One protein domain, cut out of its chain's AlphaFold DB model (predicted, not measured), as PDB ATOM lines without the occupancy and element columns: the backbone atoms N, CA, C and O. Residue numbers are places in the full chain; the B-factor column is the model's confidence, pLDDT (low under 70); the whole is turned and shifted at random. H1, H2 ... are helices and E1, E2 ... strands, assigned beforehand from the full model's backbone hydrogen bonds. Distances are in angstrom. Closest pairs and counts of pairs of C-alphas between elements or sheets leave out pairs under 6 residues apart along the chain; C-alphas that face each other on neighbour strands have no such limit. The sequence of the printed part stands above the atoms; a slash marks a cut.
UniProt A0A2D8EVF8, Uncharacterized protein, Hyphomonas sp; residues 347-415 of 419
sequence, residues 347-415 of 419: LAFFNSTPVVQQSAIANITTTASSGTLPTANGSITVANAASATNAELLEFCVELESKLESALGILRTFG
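This is residues 347 to 415 of the 419 residues of an uncharacterized protein of Hyphomonas sp (UniProt A0A2D8EVF8). One long helix, H1, makes most of the length of a narrow rod, and a long stretch with no named element, residues 347 to 370, runs back along the same axis beside it. Between them, a small hairpin of two short strands, E1 and E2, sits near the first part of H1. The printed part has 69 residues, with the named elements E1, E2 and H1 in that order; the sheet, E1 - E2, is antiparallel, and the class is mostly helix, though only 30 residues are in named elements, under half. The whole is only just loose, close to extended, with a radius of gyration of the C-alphas of 16.1 A and spans of 48 by 19 by 18 A.

The printed part begins at Leu 347, C-alpha (-34.023, -14.975, 45.075). E1 is residues 371 to 373, beginning at C-alpha (-37.992, -54.717, 38.707). E2 is residues 380 to 382. H1 is residues 390 to 413, 34.4 A from first to last C-alpha, ending at (-31.621, -20.225, 36.023).

E1 and E2 form a hairpin over a short link, with 129 degrees between their directions. N 371 and O 382 are within hydrogen-bond range at 3.1 A, as are N 382 and O 371 at 3.0 A. The closest C-alphas of E2 and H1, those of Val 382 and Glu 392, are 6.7 A apart; those of E1 and H1, Leu 373 and Phe 396, are 7.9 A apart. In H1 every O i to N i+4 pair is within hydrogen-bond range.

The C-alphas of Asn 351 and Ser 387 are the two farthest apart, at 48.6 A. Those of Leu 347 and Gly 415, the first and last printed, are 10.1 A apart. The printed part has no cut, and the link from E2 to H1 is short. Mean pLDDT of the printed part is 75.4; residues 365 to 386 are under 70.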
ATOM      1  N   LEU A 347     -35.446 -15.275  44.968       90.88
ATOM      2  CA  LEU A 347     -34.023 -14.975  45.075       90.88
ATOM      3  C   LEU A 347     -33.382 -15.091  43.692       90.88
ATOM      4  O   LEU A 347     -33.840 -15.869  42.854       90.88
ATOM      5  N   ALA A 348     -32.329 -14.316  43.471       89.38
ATOM      6  CA  ALA A 348     -31.462 -14.406  42.304       89.38
ATOM      7  C   ALA A 348     -30.009 -14.210  42.728       89.38
ATOM      8  O   ALA A 348     -29.733 -13.519  43.709       89.38
ATOM      9  N   PHE A 349     -29.095 -14.779  41.946       89.69
ATOM     10  CA  PHE A 349     -27.658 -14.524  42.032       89.69
ATOM     11  C   PHE A 349     -27.139 -14.013  40.682       89.69
ATOM     12  O   PHE A 349     -27.702 -14.346  39.640       89.69
ATOM     13  N   PHE A 350     -26.087 -13.187  40.693       89.88
ATOM     14  CA  PHE A 350     -25.362 -12.714  39.499       89.88
ATOM     15  C   PHE A 350     -26.256 -12.277  38.315       89.88
ATOM     16  O   PHE A 350     -26.201 -12.860  37.235       89.88
ATOM     17  N   ASN A 351     -27.086 -11.244  38.510       87.31
ATOM     18  CA  ASN A 351     -27.968 -10.667  37.477       87.31
ATOM     19  C   ASN A 351     -28.965 -11.659  36.821       87.31
ATOM     20  O   ASN A 351     -29.481 -11.405  35.733       87.31
ATOM     21  N   SER A 352     -29.249 -12.798  37.463       90.31
ATOM     22  CA  SER A 352     -30.327 -13.699  37.034       90.31
ATOM     23  C   SER A 352     -31.707 -13.157  37.419       90.31
ATOM     24  O   SER A 352     -31.851 -12.327  38.316       90.31
ATOM     25  N   THR A 353     -32.755 -13.626  36.738       90.62
ATOM     26  CA  THR A 353     -34.135 -13.290  37.110       90.62
ATOM     27  C   THR A 353     -34.482 -13.924  38.462       90.62
ATOM     28  O   THR A 353     -34.332 -15.138  38.599       90.62
ATOM     29  N   PRO A 354     -35.009 -13.166  39.443       92.75
ATOM     30  CA  PRO A 354     -35.442 -13.737  40.715       92.75
ATOM     31  C   PRO A 354     -36.493 -14.835  40.534       92.75
ATOM     32  O   PRO A 354     -37.552 -14.615  39.936       92.75
ATOM     33  N   VAL A 355     -36.234 -16.013  41.103       90.75
ATOM     34  CA  VAL A 355     -37.146 -17.166  41.071       90.75
ATOM     35  C   VAL A 355     -37.498 -17.636  42.474       90.75
ATOM     36  O   VAL A 355     -36.736 -17.464  43.421       90.75
ATOM     37  N   VAL A 356     -38.681 -18.238  42.596       91.19
ATOM     38  CA  VAL A 356     -39.113 -18.927  43.817       91.19
ATOM     39  C   VAL A 356     -38.289 -20.195  44.046       91.19
ATOM     40  O   VAL A 356     -37.564 -20.644  43.149       91.19
ATOM     41  N   GLN A 357     -38.444 -20.807  45.223       90.12
ATOM     42  CA  GLN A 357     -37.842 -22.109  45.505       90.12
ATOM     43  C   GLN A 357     -38.206 -23.117  44.402       90.12
ATOM     44  O   GLN A 357     -39.381 -23.367  44.132       90.12
ATOM     45  N   GLN A 358     -37.187 -23.690  43.762       88.75
ATOM     46  CA  GLN A 358     -37.382 -24.649  42.679       88.75
ATOM     47  C   GLN A 358     -37.916 -25.979  43.209       88.75
ATOM     48  O   GLN A 358     -37.581 -26.414  44.314       88.75
ATOM     49  N   SER A 359     -38.741 -26.635  42.392       88.12
ATOM     50  CA  SER A 359     -39.193 -27.995  42.685       88.12
ATOM     51  C   SER A 359     -38.003 -28.949  42.702       88.12
ATOM     52  O   SER A 359     -37.070 -28.809  41.911       88.12
ATOM     53  N   ALA A 360     -38.041 -29.934  43.597       88.56
ATOM     54  CA  ALA A 360     -37.009 -30.959  43.640       88.56
ATOM     55  C   ALA A 360     -36.996 -31.761  42.329       88.56
ATOM     56  O   ALA A 360     -38.047 -32.179  41.838       88.56
ATOM     57  N   ILE A 361     -35.802 -32.019  41.792       88.12
ATOM     58  CA  ILE A 361     -35.628 -33.006  40.723       88.12
ATOM     59  C   ILE A 361     -35.912 -34.385  41.325       88.12
ATOM     60  O   ILE A 361     -35.391 -34.725  42.387       88.12
ATOM     61  N   ALA A 362     -36.754 -35.179  40.661       83.69
ATOM     62  CA  ALA A 362     -37.150 -36.489  41.165       83.69
ATOM     63  C   ALA A 362     -35.935 -37.420  41.345       83.69
ATOM     64  O   ALA A 362     -35.125 -37.591  40.431       83.69
ATOM     65  N   ASN A 363     -35.834 -38.079  42.504       79.19
ATOM     66  CA  ASN A 363     -34.748 -39.018  42.809       79.19
ATOM     67  C   ASN A 363     -34.690 -40.184  41.803       79.19
ATOM     68  O   ASN A 363     -35.719 -40.671  41.339       79.19
ATOM     69  N   ILE A 364     -33.486 -40.670  41.482       71.94
ATOM     70  CA  ILE A 364     -33.309 -41.990  40.850       71.94
ATOM     71  C   ILE A 364     -33.467 -43.038  41.954       71.94
ATOM     72  O   ILE A 364     -32.711 -43.033  42.922       71.94
ATOM     73  N   THR A 365     -34.459 -43.918  41.855       62.47
ATOM     74  CA  THR A 365     -34.652 -45.003  42.828       62.47
ATOM     75  C   THR A 365     -33.666 -46.134  42.514       62.47
ATOM     76  O   THR A 365     -33.709 -46.700  41.430       62.47
ATOM     77  N   THR A 366     -32.754 -46.458  43.436       57.00
ATOM     78  CA  THR A 366     -31.634 -47.399  43.205       57.00
ATOM     79  C   THR A 366     -31.843 -48.800  43.785       57.00
ATOM     80  O   THR A 366     -30.916 -49.605  43.803       57.00
ATOM     81  N   THR A 367     -33.039 -49.136  44.271       52.72
ATOM     82  CA  THR A 367     -33.293 -50.443  44.899       52.72
ATOM     83  C   THR A 367     -34.241 -51.284  44.055       52.72
ATOM     84  O   THR A 367     -35.437 -51.345  44.308       52.72
ATOM     85  N   ALA A 368     -33.695 -51.970  43.056       50.22
ATOM     86  CA  ALA A 368     -34.369 -53.114  42.458       50.22
ATOM     87  C   ALA A 368     -33.387 -54.289  42.406       50.22
ATOM     88  O   ALA A 368     -32.543 -54.368  41.523       50.22
ATOM     89  N   SER A 369     -33.493 -55.223  43.353       53.31
ATOM     90  CA  SER A 369     -32.914 -56.570  43.219       53.31
ATOM     91  C   SER A 369     -33.613 -57.379  42.104       53.31
ATOM     92  O   SER A 369     -33.049 -58.351  41.611       53.31
ATOM     93  N   SER A 370     -34.796 -56.923  41.664       52.94
ATOM     94  CA  SER A 370     -35.488 -57.194  40.389       52.94
ATOM     95  C   SER A 370     -36.601 -56.143  40.197       52.94
ATOM     96  O   SER A 370     -37.239 -55.801  41.196       52.94
ATOM     97  N   GLY A 371     -36.872 -55.646  38.979       55.78
ATOM     98  CA  GLY A 371     -37.992 -54.717  38.707       55.78
ATOM     99  C   GLY A 371     -37.706 -53.590  37.699       55.78
ATOM    100  O   GLY A 371     -36.589 -53.434  37.212       55.78
ATOM    101  N   THR A 372     -38.743 -52.816  37.356       51.72
ATOM    102  CA  THR A 372     -38.704 -51.691  36.401       51.72
ATOM    103  C   THR A 372     -37.867 -50.530  36.915       51.72
ATOM    104  O   THR A 372     -38.176 -49.974  37.968       51.72
ATOM    105  N   LEU A 373     -36.846 -50.123  36.155       53.72
ATOM    106  CA  LEU A 373     -36.227 -48.817  36.358       53.72
ATOM    107  C   LEU A 373     -37.094 -47.747  35.673       53.72
ATOM    108  O   LEU A 373     -37.633 -48.005  34.593       53.72
ATOM    109  N   PRO A 374     -37.261 -46.558  36.276       52.12
ATOM    110  CA  PRO A 374     -37.864 -45.430  35.591       52.12
ATOM    111  C   PRO A 374     -36.884 -44.965  34.514       52.12
ATOM    112  O   PRO A 374     -35.800 -44.476  34.815       52.12
ATOM    113  N   THR A 375     -37.256 -45.197  33.265       50.94
ATOM    114  CA  THR A 375     -36.569 -44.668  32.092       50.94
ATOM    115  C   THR A 375     -37.412 -43.520  31.549       50.94
ATOM    116  O   THR A 375     -38.644 -43.571  31.659       50.94
ATOM    117  N   ALA A 376     -36.789 -42.494  30.968       48.44
ATOM    118  CA  ALA A 376     -37.469 -41.287  30.487       48.44
ATOM    119  C   ALA A 376     -38.673 -41.556  29.552       48.44
ATOM    120  O   ALA A 376     -39.586 -40.737  29.483       48.44
ATOM    121  N   ASN A 377     -38.716 -42.720  28.887       52.28
ATOM    122  CA  ASN A 377     -39.804 -43.133  27.990       52.28
ATOM    123  C   ASN A 377     -40.603 -44.366  28.441       52.28
ATOM    124  O   ASN A 377     -41.461 -44.839  27.696       52.28
ATOM    125  N   GLY A 378     -40.375 -44.867  29.656       55.31
ATOM    126  CA  GLY A 378     -41.030 -46.064  30.159       55.31
ATOM    127  C   GLY A 378     -40.586 -47.346  29.445       55.31
ATOM    128  O   GLY A 378     -40.530 -47.447  28.222       55.31
ATOM    129  N   SER A 379     -40.394 -48.392  30.248       54.91
ATOM    130  CA  SER A 379     -40.323 -49.790  29.811       54.91
ATOM    131  C   SER A 379     -38.944 -50.313  29.379       54.91
ATOM    132  O   SER A 379     -38.792 -50.887  28.306       54.91
ATOM    133  N   ILE A 380     -37.962 -50.275  30.287       54.28
ATOM    134  CA  ILE A 380     -37.048 -51.421  30.431       54.28
ATOM    135  C   ILE A 380     -37.145 -51.947  31.867       54.28
ATOM    136  O   ILE A 380     -36.862 -51.254  32.843       54.28
ATOM    137  N   THR A 381     -37.616 -53.190  31.995       57.34
ATOM    138  CA  THR A 381     -37.639 -53.905  33.275       57.34
ATOM    139  C   THR A 381     -36.289 -54.564  33.475       57.34
ATOM    140  O   THR A 381     -35.935 -55.415  32.663       57.34
ATOM    141  N   VAL A 382     -35.553 -54.211  34.534       58.25
ATOM    142  CA  VAL A 382     -34.297 -54.898  34.836       58.25
ATOM    143  C   VAL A 382     -34.611 -56.286  35.371       58.25
ATOM    144  O   VAL A 382     -35.231 -56.444  36.429       58.25
ATOM    145  N   ALA A 383     -34.195 -57.302  34.617       55.50
ATOM    146  CA  ALA A 383     -34.488 -58.695  34.941       55.50
ATOM    147  C   ALA A 383     -33.673 -59.192  36.150       55.50
ATOM    148  O   ALA A 383     -34.192 -59.934  36.983       55.50
ATOM    149  N   ASN A 384     -32.407 -58.770  36.259       62.00
ATOM    150  CA  ASN A 384     -31.520 -59.059  37.388       62.00
ATOM    151  C   ASN A 384     -30.424 -57.986  37.495       62.00
ATOM    152  O   ASN A 384     -29.519 -57.937  36.663       62.00
ATOM    153  N   ALA A 385     -30.450 -57.175  38.553       62.22
ATOM    154  CA  ALA A 385     -29.447 -56.129  38.771       62.22
ATOM    155  C   ALA A 385     -28.018 -56.672  38.982       62.22
ATOM    156  O   ALA A 385     -27.050 -55.945  38.777       62.22
ATOM    157  N   ALA A 386     -27.860 -57.953  39.337       64.75
ATOM    158  CA  ALA A 386     -26.553 -58.603  39.450       64.75
ATOM    159  C   ALA A 386     -25.955 -59.029  38.091       64.75
ATOM    160  O   ALA A 386     -24.838 -59.543  38.043       64.75
ATOM    161  N   SER A 387     -26.684 -58.872  36.980       71.94
ATOM    162  CA  SER A 387     -26.221 -59.198  35.621       71.94
ATOM    163  C   SER A 387     -26.917 -58.321  34.576       71.94
ATOM    164  O   SER A 387     -27.540 -58.830  33.646       71.94
ATOM    165  N   ALA A 388     -26.827 -57.000  34.752       71.12
ATOM    166  CA  ALA A 388     -27.399 -56.039  33.817       71.12
ATOM    167  C   ALA A 388     -26.749 -56.148  32.426       71.12
ATOM    168  O   ALA A 388     -25.534 -56.280  32.277       71.12
ATOM    169  N   THR A 389     -27.579 -56.072  31.398       76.19
ATOM    170  CA  THR A 389     -27.183 -55.969  29.999       76.19
ATOM    171  C   THR A 389     -26.648 -54.572  29.690       76.19
ATOM    172  O   THR A 389     -27.017 -53.581  30.321       76.19
ATOM    173  N   ASN A 390     -25.823 -54.461  28.646       79.50
ATOM    174  CA  ASN A 390     -25.338 -53.163  28.163       79.50
ATOM    175  C   ASN A 390     -26.485 -52.201  27.793       79.50
ATOM    176  O   ASN A 390     -26.311 -50.992  27.893       79.50
ATOM    177  N   ALA A 391     -27.647 -52.724  27.383       75.12
ATOM    178  CA  ALA A 391     -28.828 -51.922  27.069       75.12
ATOM    179  C   ALA A 391     -29.490 -51.339  28.331       75.12
ATOM    180  O   ALA A 391     -29.819 -50.158  28.353       75.12
ATOM    181  N   GLU A 392     -29.623 -52.135  29.397       72.31
ATOM    182  CA  GLU A 392     -30.129 -51.667  30.698       72.31
ATOM    183  C   GLU A 392     -29.193 -50.618  31.325       72.31
ATOM    184  O   GLU A 392     -29.660 -49.637  31.898       72.31
ATOM    185  N   LEU A 393     -27.872 -50.787  31.171       75.38
ATOM    186  CA  LEU A 393     -26.875 -49.815  31.634       75.38
ATOM    187  C   LEU A 393     -26.914 -48.503  30.842       75.38
ATOM    188  O   LEU A 393     -26.794 -47.434  31.433       75.38
ATOM    189  N   LEU A 394     -27.085 -48.568  29.519       79.00
ATOM    190  CA  LEU A 394     -27.146 -47.376  28.674       79.00
ATOM    191  C   LEU A 394     -28.365 -46.509  29.008       79.00
ATOM    192  O   LEU A 394     -28.228 -45.297  29.138       79.00
ATOM    193  N   GLU A 395     -29.532 -47.118  29.201       74.75
ATOM    194  CA  GLU A 395     -30.756 -46.381  29.533       74.75
ATOM    195  C   GLU A 395     -30.658 -45.701  30.906       74.75
ATOM    196  O   GLU A 395     -31.110 -44.573  31.099       74.75
ATOM    197  N   PHE A 396     -29.982 -46.351  31.853       74.06
ATOM    198  CA  PHE A 396     -29.650 -45.737  33.133       74.06
ATOM    199  C   PHE A 396     -28.710 -44.531  32.979       74.06
ATOM    200  O   PHE A 396     -28.912 -43.508  33.635       74.06
ATOM    201  N   CYS A 397     -27.709 -44.618  32.097       78.56
ATOM    202  CA  CYS A 397     -26.835 -43.486  31.775       78.56
ATOM    203  C   CYS A 397     -27.608 -42.314  31.149       78.56
ATOM    204  O   CYS A 397     -27.331 -41.169  31.493       78.56
ATOM    205  N   VAL A 398     -28.594 -42.583  30.289       80.50
ATOM    206  CA  VAL A 398     -29.443 -41.546  29.673       80.50
ATOM    207  C   VAL A 398     -30.319 -40.844  30.716       80.50
ATOM    208  O   VAL A 398     -30.431 -39.619  30.718       80.50
ATOM    209  N   GLU A 399     -30.905 -41.594  31.651       77.19
ATOM    210  CA  GLU A 399     -31.673 -41.014  32.760       77.19
ATOM    211  C   GLU A 399     -30.785 -40.144  33.668       77.19
ATOM    212  O   GLU A 399     -31.186 -39.059  34.100       77.19
ATOM    213  N   LEU A 400     -29.554 -40.591  33.935       81.56
ATOM    214  CA  LEU A 400     -28.563 -39.811  34.680       81.56
ATOM    215  C   LEU A 400     -28.212 -38.504  33.967       81.56
ATOM    216  O   LEU A 400     -28.199 -37.449  34.602       81.56
ATOM    217  N   GLU A 401     -27.952 -38.572  32.664       86.69
ATOM    218  CA  GLU A 401     -27.666 -37.408  31.828       86.69
ATOM    219  C   GLU A 401     -28.828 -36.407  31.868       86.69
ATOM    220  O   GLU A 401     -28.621 -35.230  32.160       86.69
ATOM    221  N   SER A 402     -30.070 -36.875  31.708       85.25
ATOM    222  CA  SER A 402     -31.265 -36.022  31.751       85.25
ATOM    223  C   SER A 402     -31.425 -35.274  33.084       85.25
ATOM    224  O   SER A 402     -31.743 -34.077  33.111       85.25
ATOM    225  N   LYS A 403     -31.168 -35.943  34.214       86.81
ATOM    226  CA  LYS A 403     -31.242 -35.301  35.536       86.81
ATOM    227  C   LYS A 403     -30.097 -34.331  35.781       86.81
ATOM    228  O   LYS A 403     -30.327 -33.289  36.396       86.81
ATOM    229  N   LEU A 404     -28.896 -34.644  35.298       90.25
ATOM    230  CA  LEU A 404     -27.759 -33.729  35.363       90.25
ATOM    231  C   LEU A 404     -28.042 -32.457  34.560       90.25
ATOM    232  O   LEU A 404     -27.858 -31.362  35.083       90.25
ATOM    233  N   GLU A 405     -28.568 -32.587  33.344       91.81
ATOM    234  CA  GLU A 405     -28.944 -31.438  32.519       91.81
ATOM    235  C   GLU A 405     -30.065 -30.607  33.148       91.81
ATOM    236  O   GLU A 405     -30.021 -29.376  33.116       91.81
ATOM    237  N   SER A 406     -31.029 -31.255  33.811       91.12
ATOM    238  CA  SER A 406     -32.068 -30.561  34.582       91.12
ATOM    239  C   SER A 406     -31.476 -29.766  35.754       91.12
ATOM    240  O   SER A 406     -31.855 -28.615  35.977       91.12
ATOM    241  N   ALA A 407     -30.511 -30.339  36.483       91.31
ATOM    242  CA  ALA A 407     -29.825 -29.661  37.583       91.31
ATOM    243  C   ALA A 407     -28.968 -28.489  37.086       91.31
ATOM    244  O   ALA A 407     -29.049 -27.395  37.642       91.31
ATOM    245  N   LEU A 408     -28.201 -28.686  36.010       93.12
ATOM    246  CA  LEU A 408     -27.437 -27.624  35.352       93.12
ATOM    247  C   LEU A 408     -28.359 -26.510  34.845       93.12
ATOM    248  O   LEU A 408     -28.038 -25.333  34.990       93.12
ATOM    249  N   GLY A 409     -29.528 -26.873  34.313       90.38
ATOM    250  CA  GLY A 409     -30.591 -25.940  33.958       90.38
ATOM    251  C   GLY A 409     -30.999 -25.062  35.139       90.38
ATOM    252  O   GLY A 409     -30.949 -23.842  35.023       90.38
ATOM    253  N   ILE A 410     -31.310 -25.666  36.291       91.06
ATOM    254  CA  ILE A 410     -31.666 -24.934  37.519       91.06
ATOM    255  C   ILE A 410     -30.521 -24.026  37.992       91.06
ATOM    256  O   ILE A 410     -30.765 -22.871  38.337       91.06
ATOM    257  N   LEU A 411     -29.276 -24.513  37.991       90.88
ATOM    258  CA  LEU A 411     -28.113 -23.719  38.409       90.88
ATOM    259  C   LEU A 411     -27.903 -22.490  37.511       90.88
ATOM    260  O   LEU A 411     -27.634 -21.406  38.029       90.88
ATOM    261  N   ARG A 412     -28.080 -22.637  36.190       90.12
ATOM    262  CA  ARG A 412     -28.075 -21.524  35.225       90.12
ATOM    263  C   ARG A 412     -29.225 -20.551  35.485       90.12
ATOM    264  O   ARG A 412     -29.002 -19.347  35.533       90.12
ATOM    265  N   THR A 413     -30.444 -21.055  35.704       86.12
ATOM    266  CA  THR A 413     -31.621 -20.225  36.023       86.12
ATOM    267  C   THR A 413     -31.407 -19.379  37.275       86.12
ATOM    268  O   THR A 413     -31.841 -18.233  37.310       86.12
ATOM    269  N   PHE A 414     -30.718 -19.915  38.284       85.69
ATOM    270  CA  PHE A 414     -30.418 -19.201  39.526       85.69
ATOM    271  C   PHE A 414     -29.165 -18.318  39.443       85.69
ATOM    272  O   PHE A 414     -28.787 -17.706  40.439       85.69
ATOM    273  N   GLY A 415     -28.506 -18.275  38.279       87.06
ATOM    274  CA  GLY A 415     -27.290 -17.502  38.046       87.06
ATOM    275  C   GLY A 415     -26.062 -18.018  38.790       87.06
ATOM    276  O   GLY A 415     -25.078 -17.300  38.894       87.06
TER     277      GLY A 415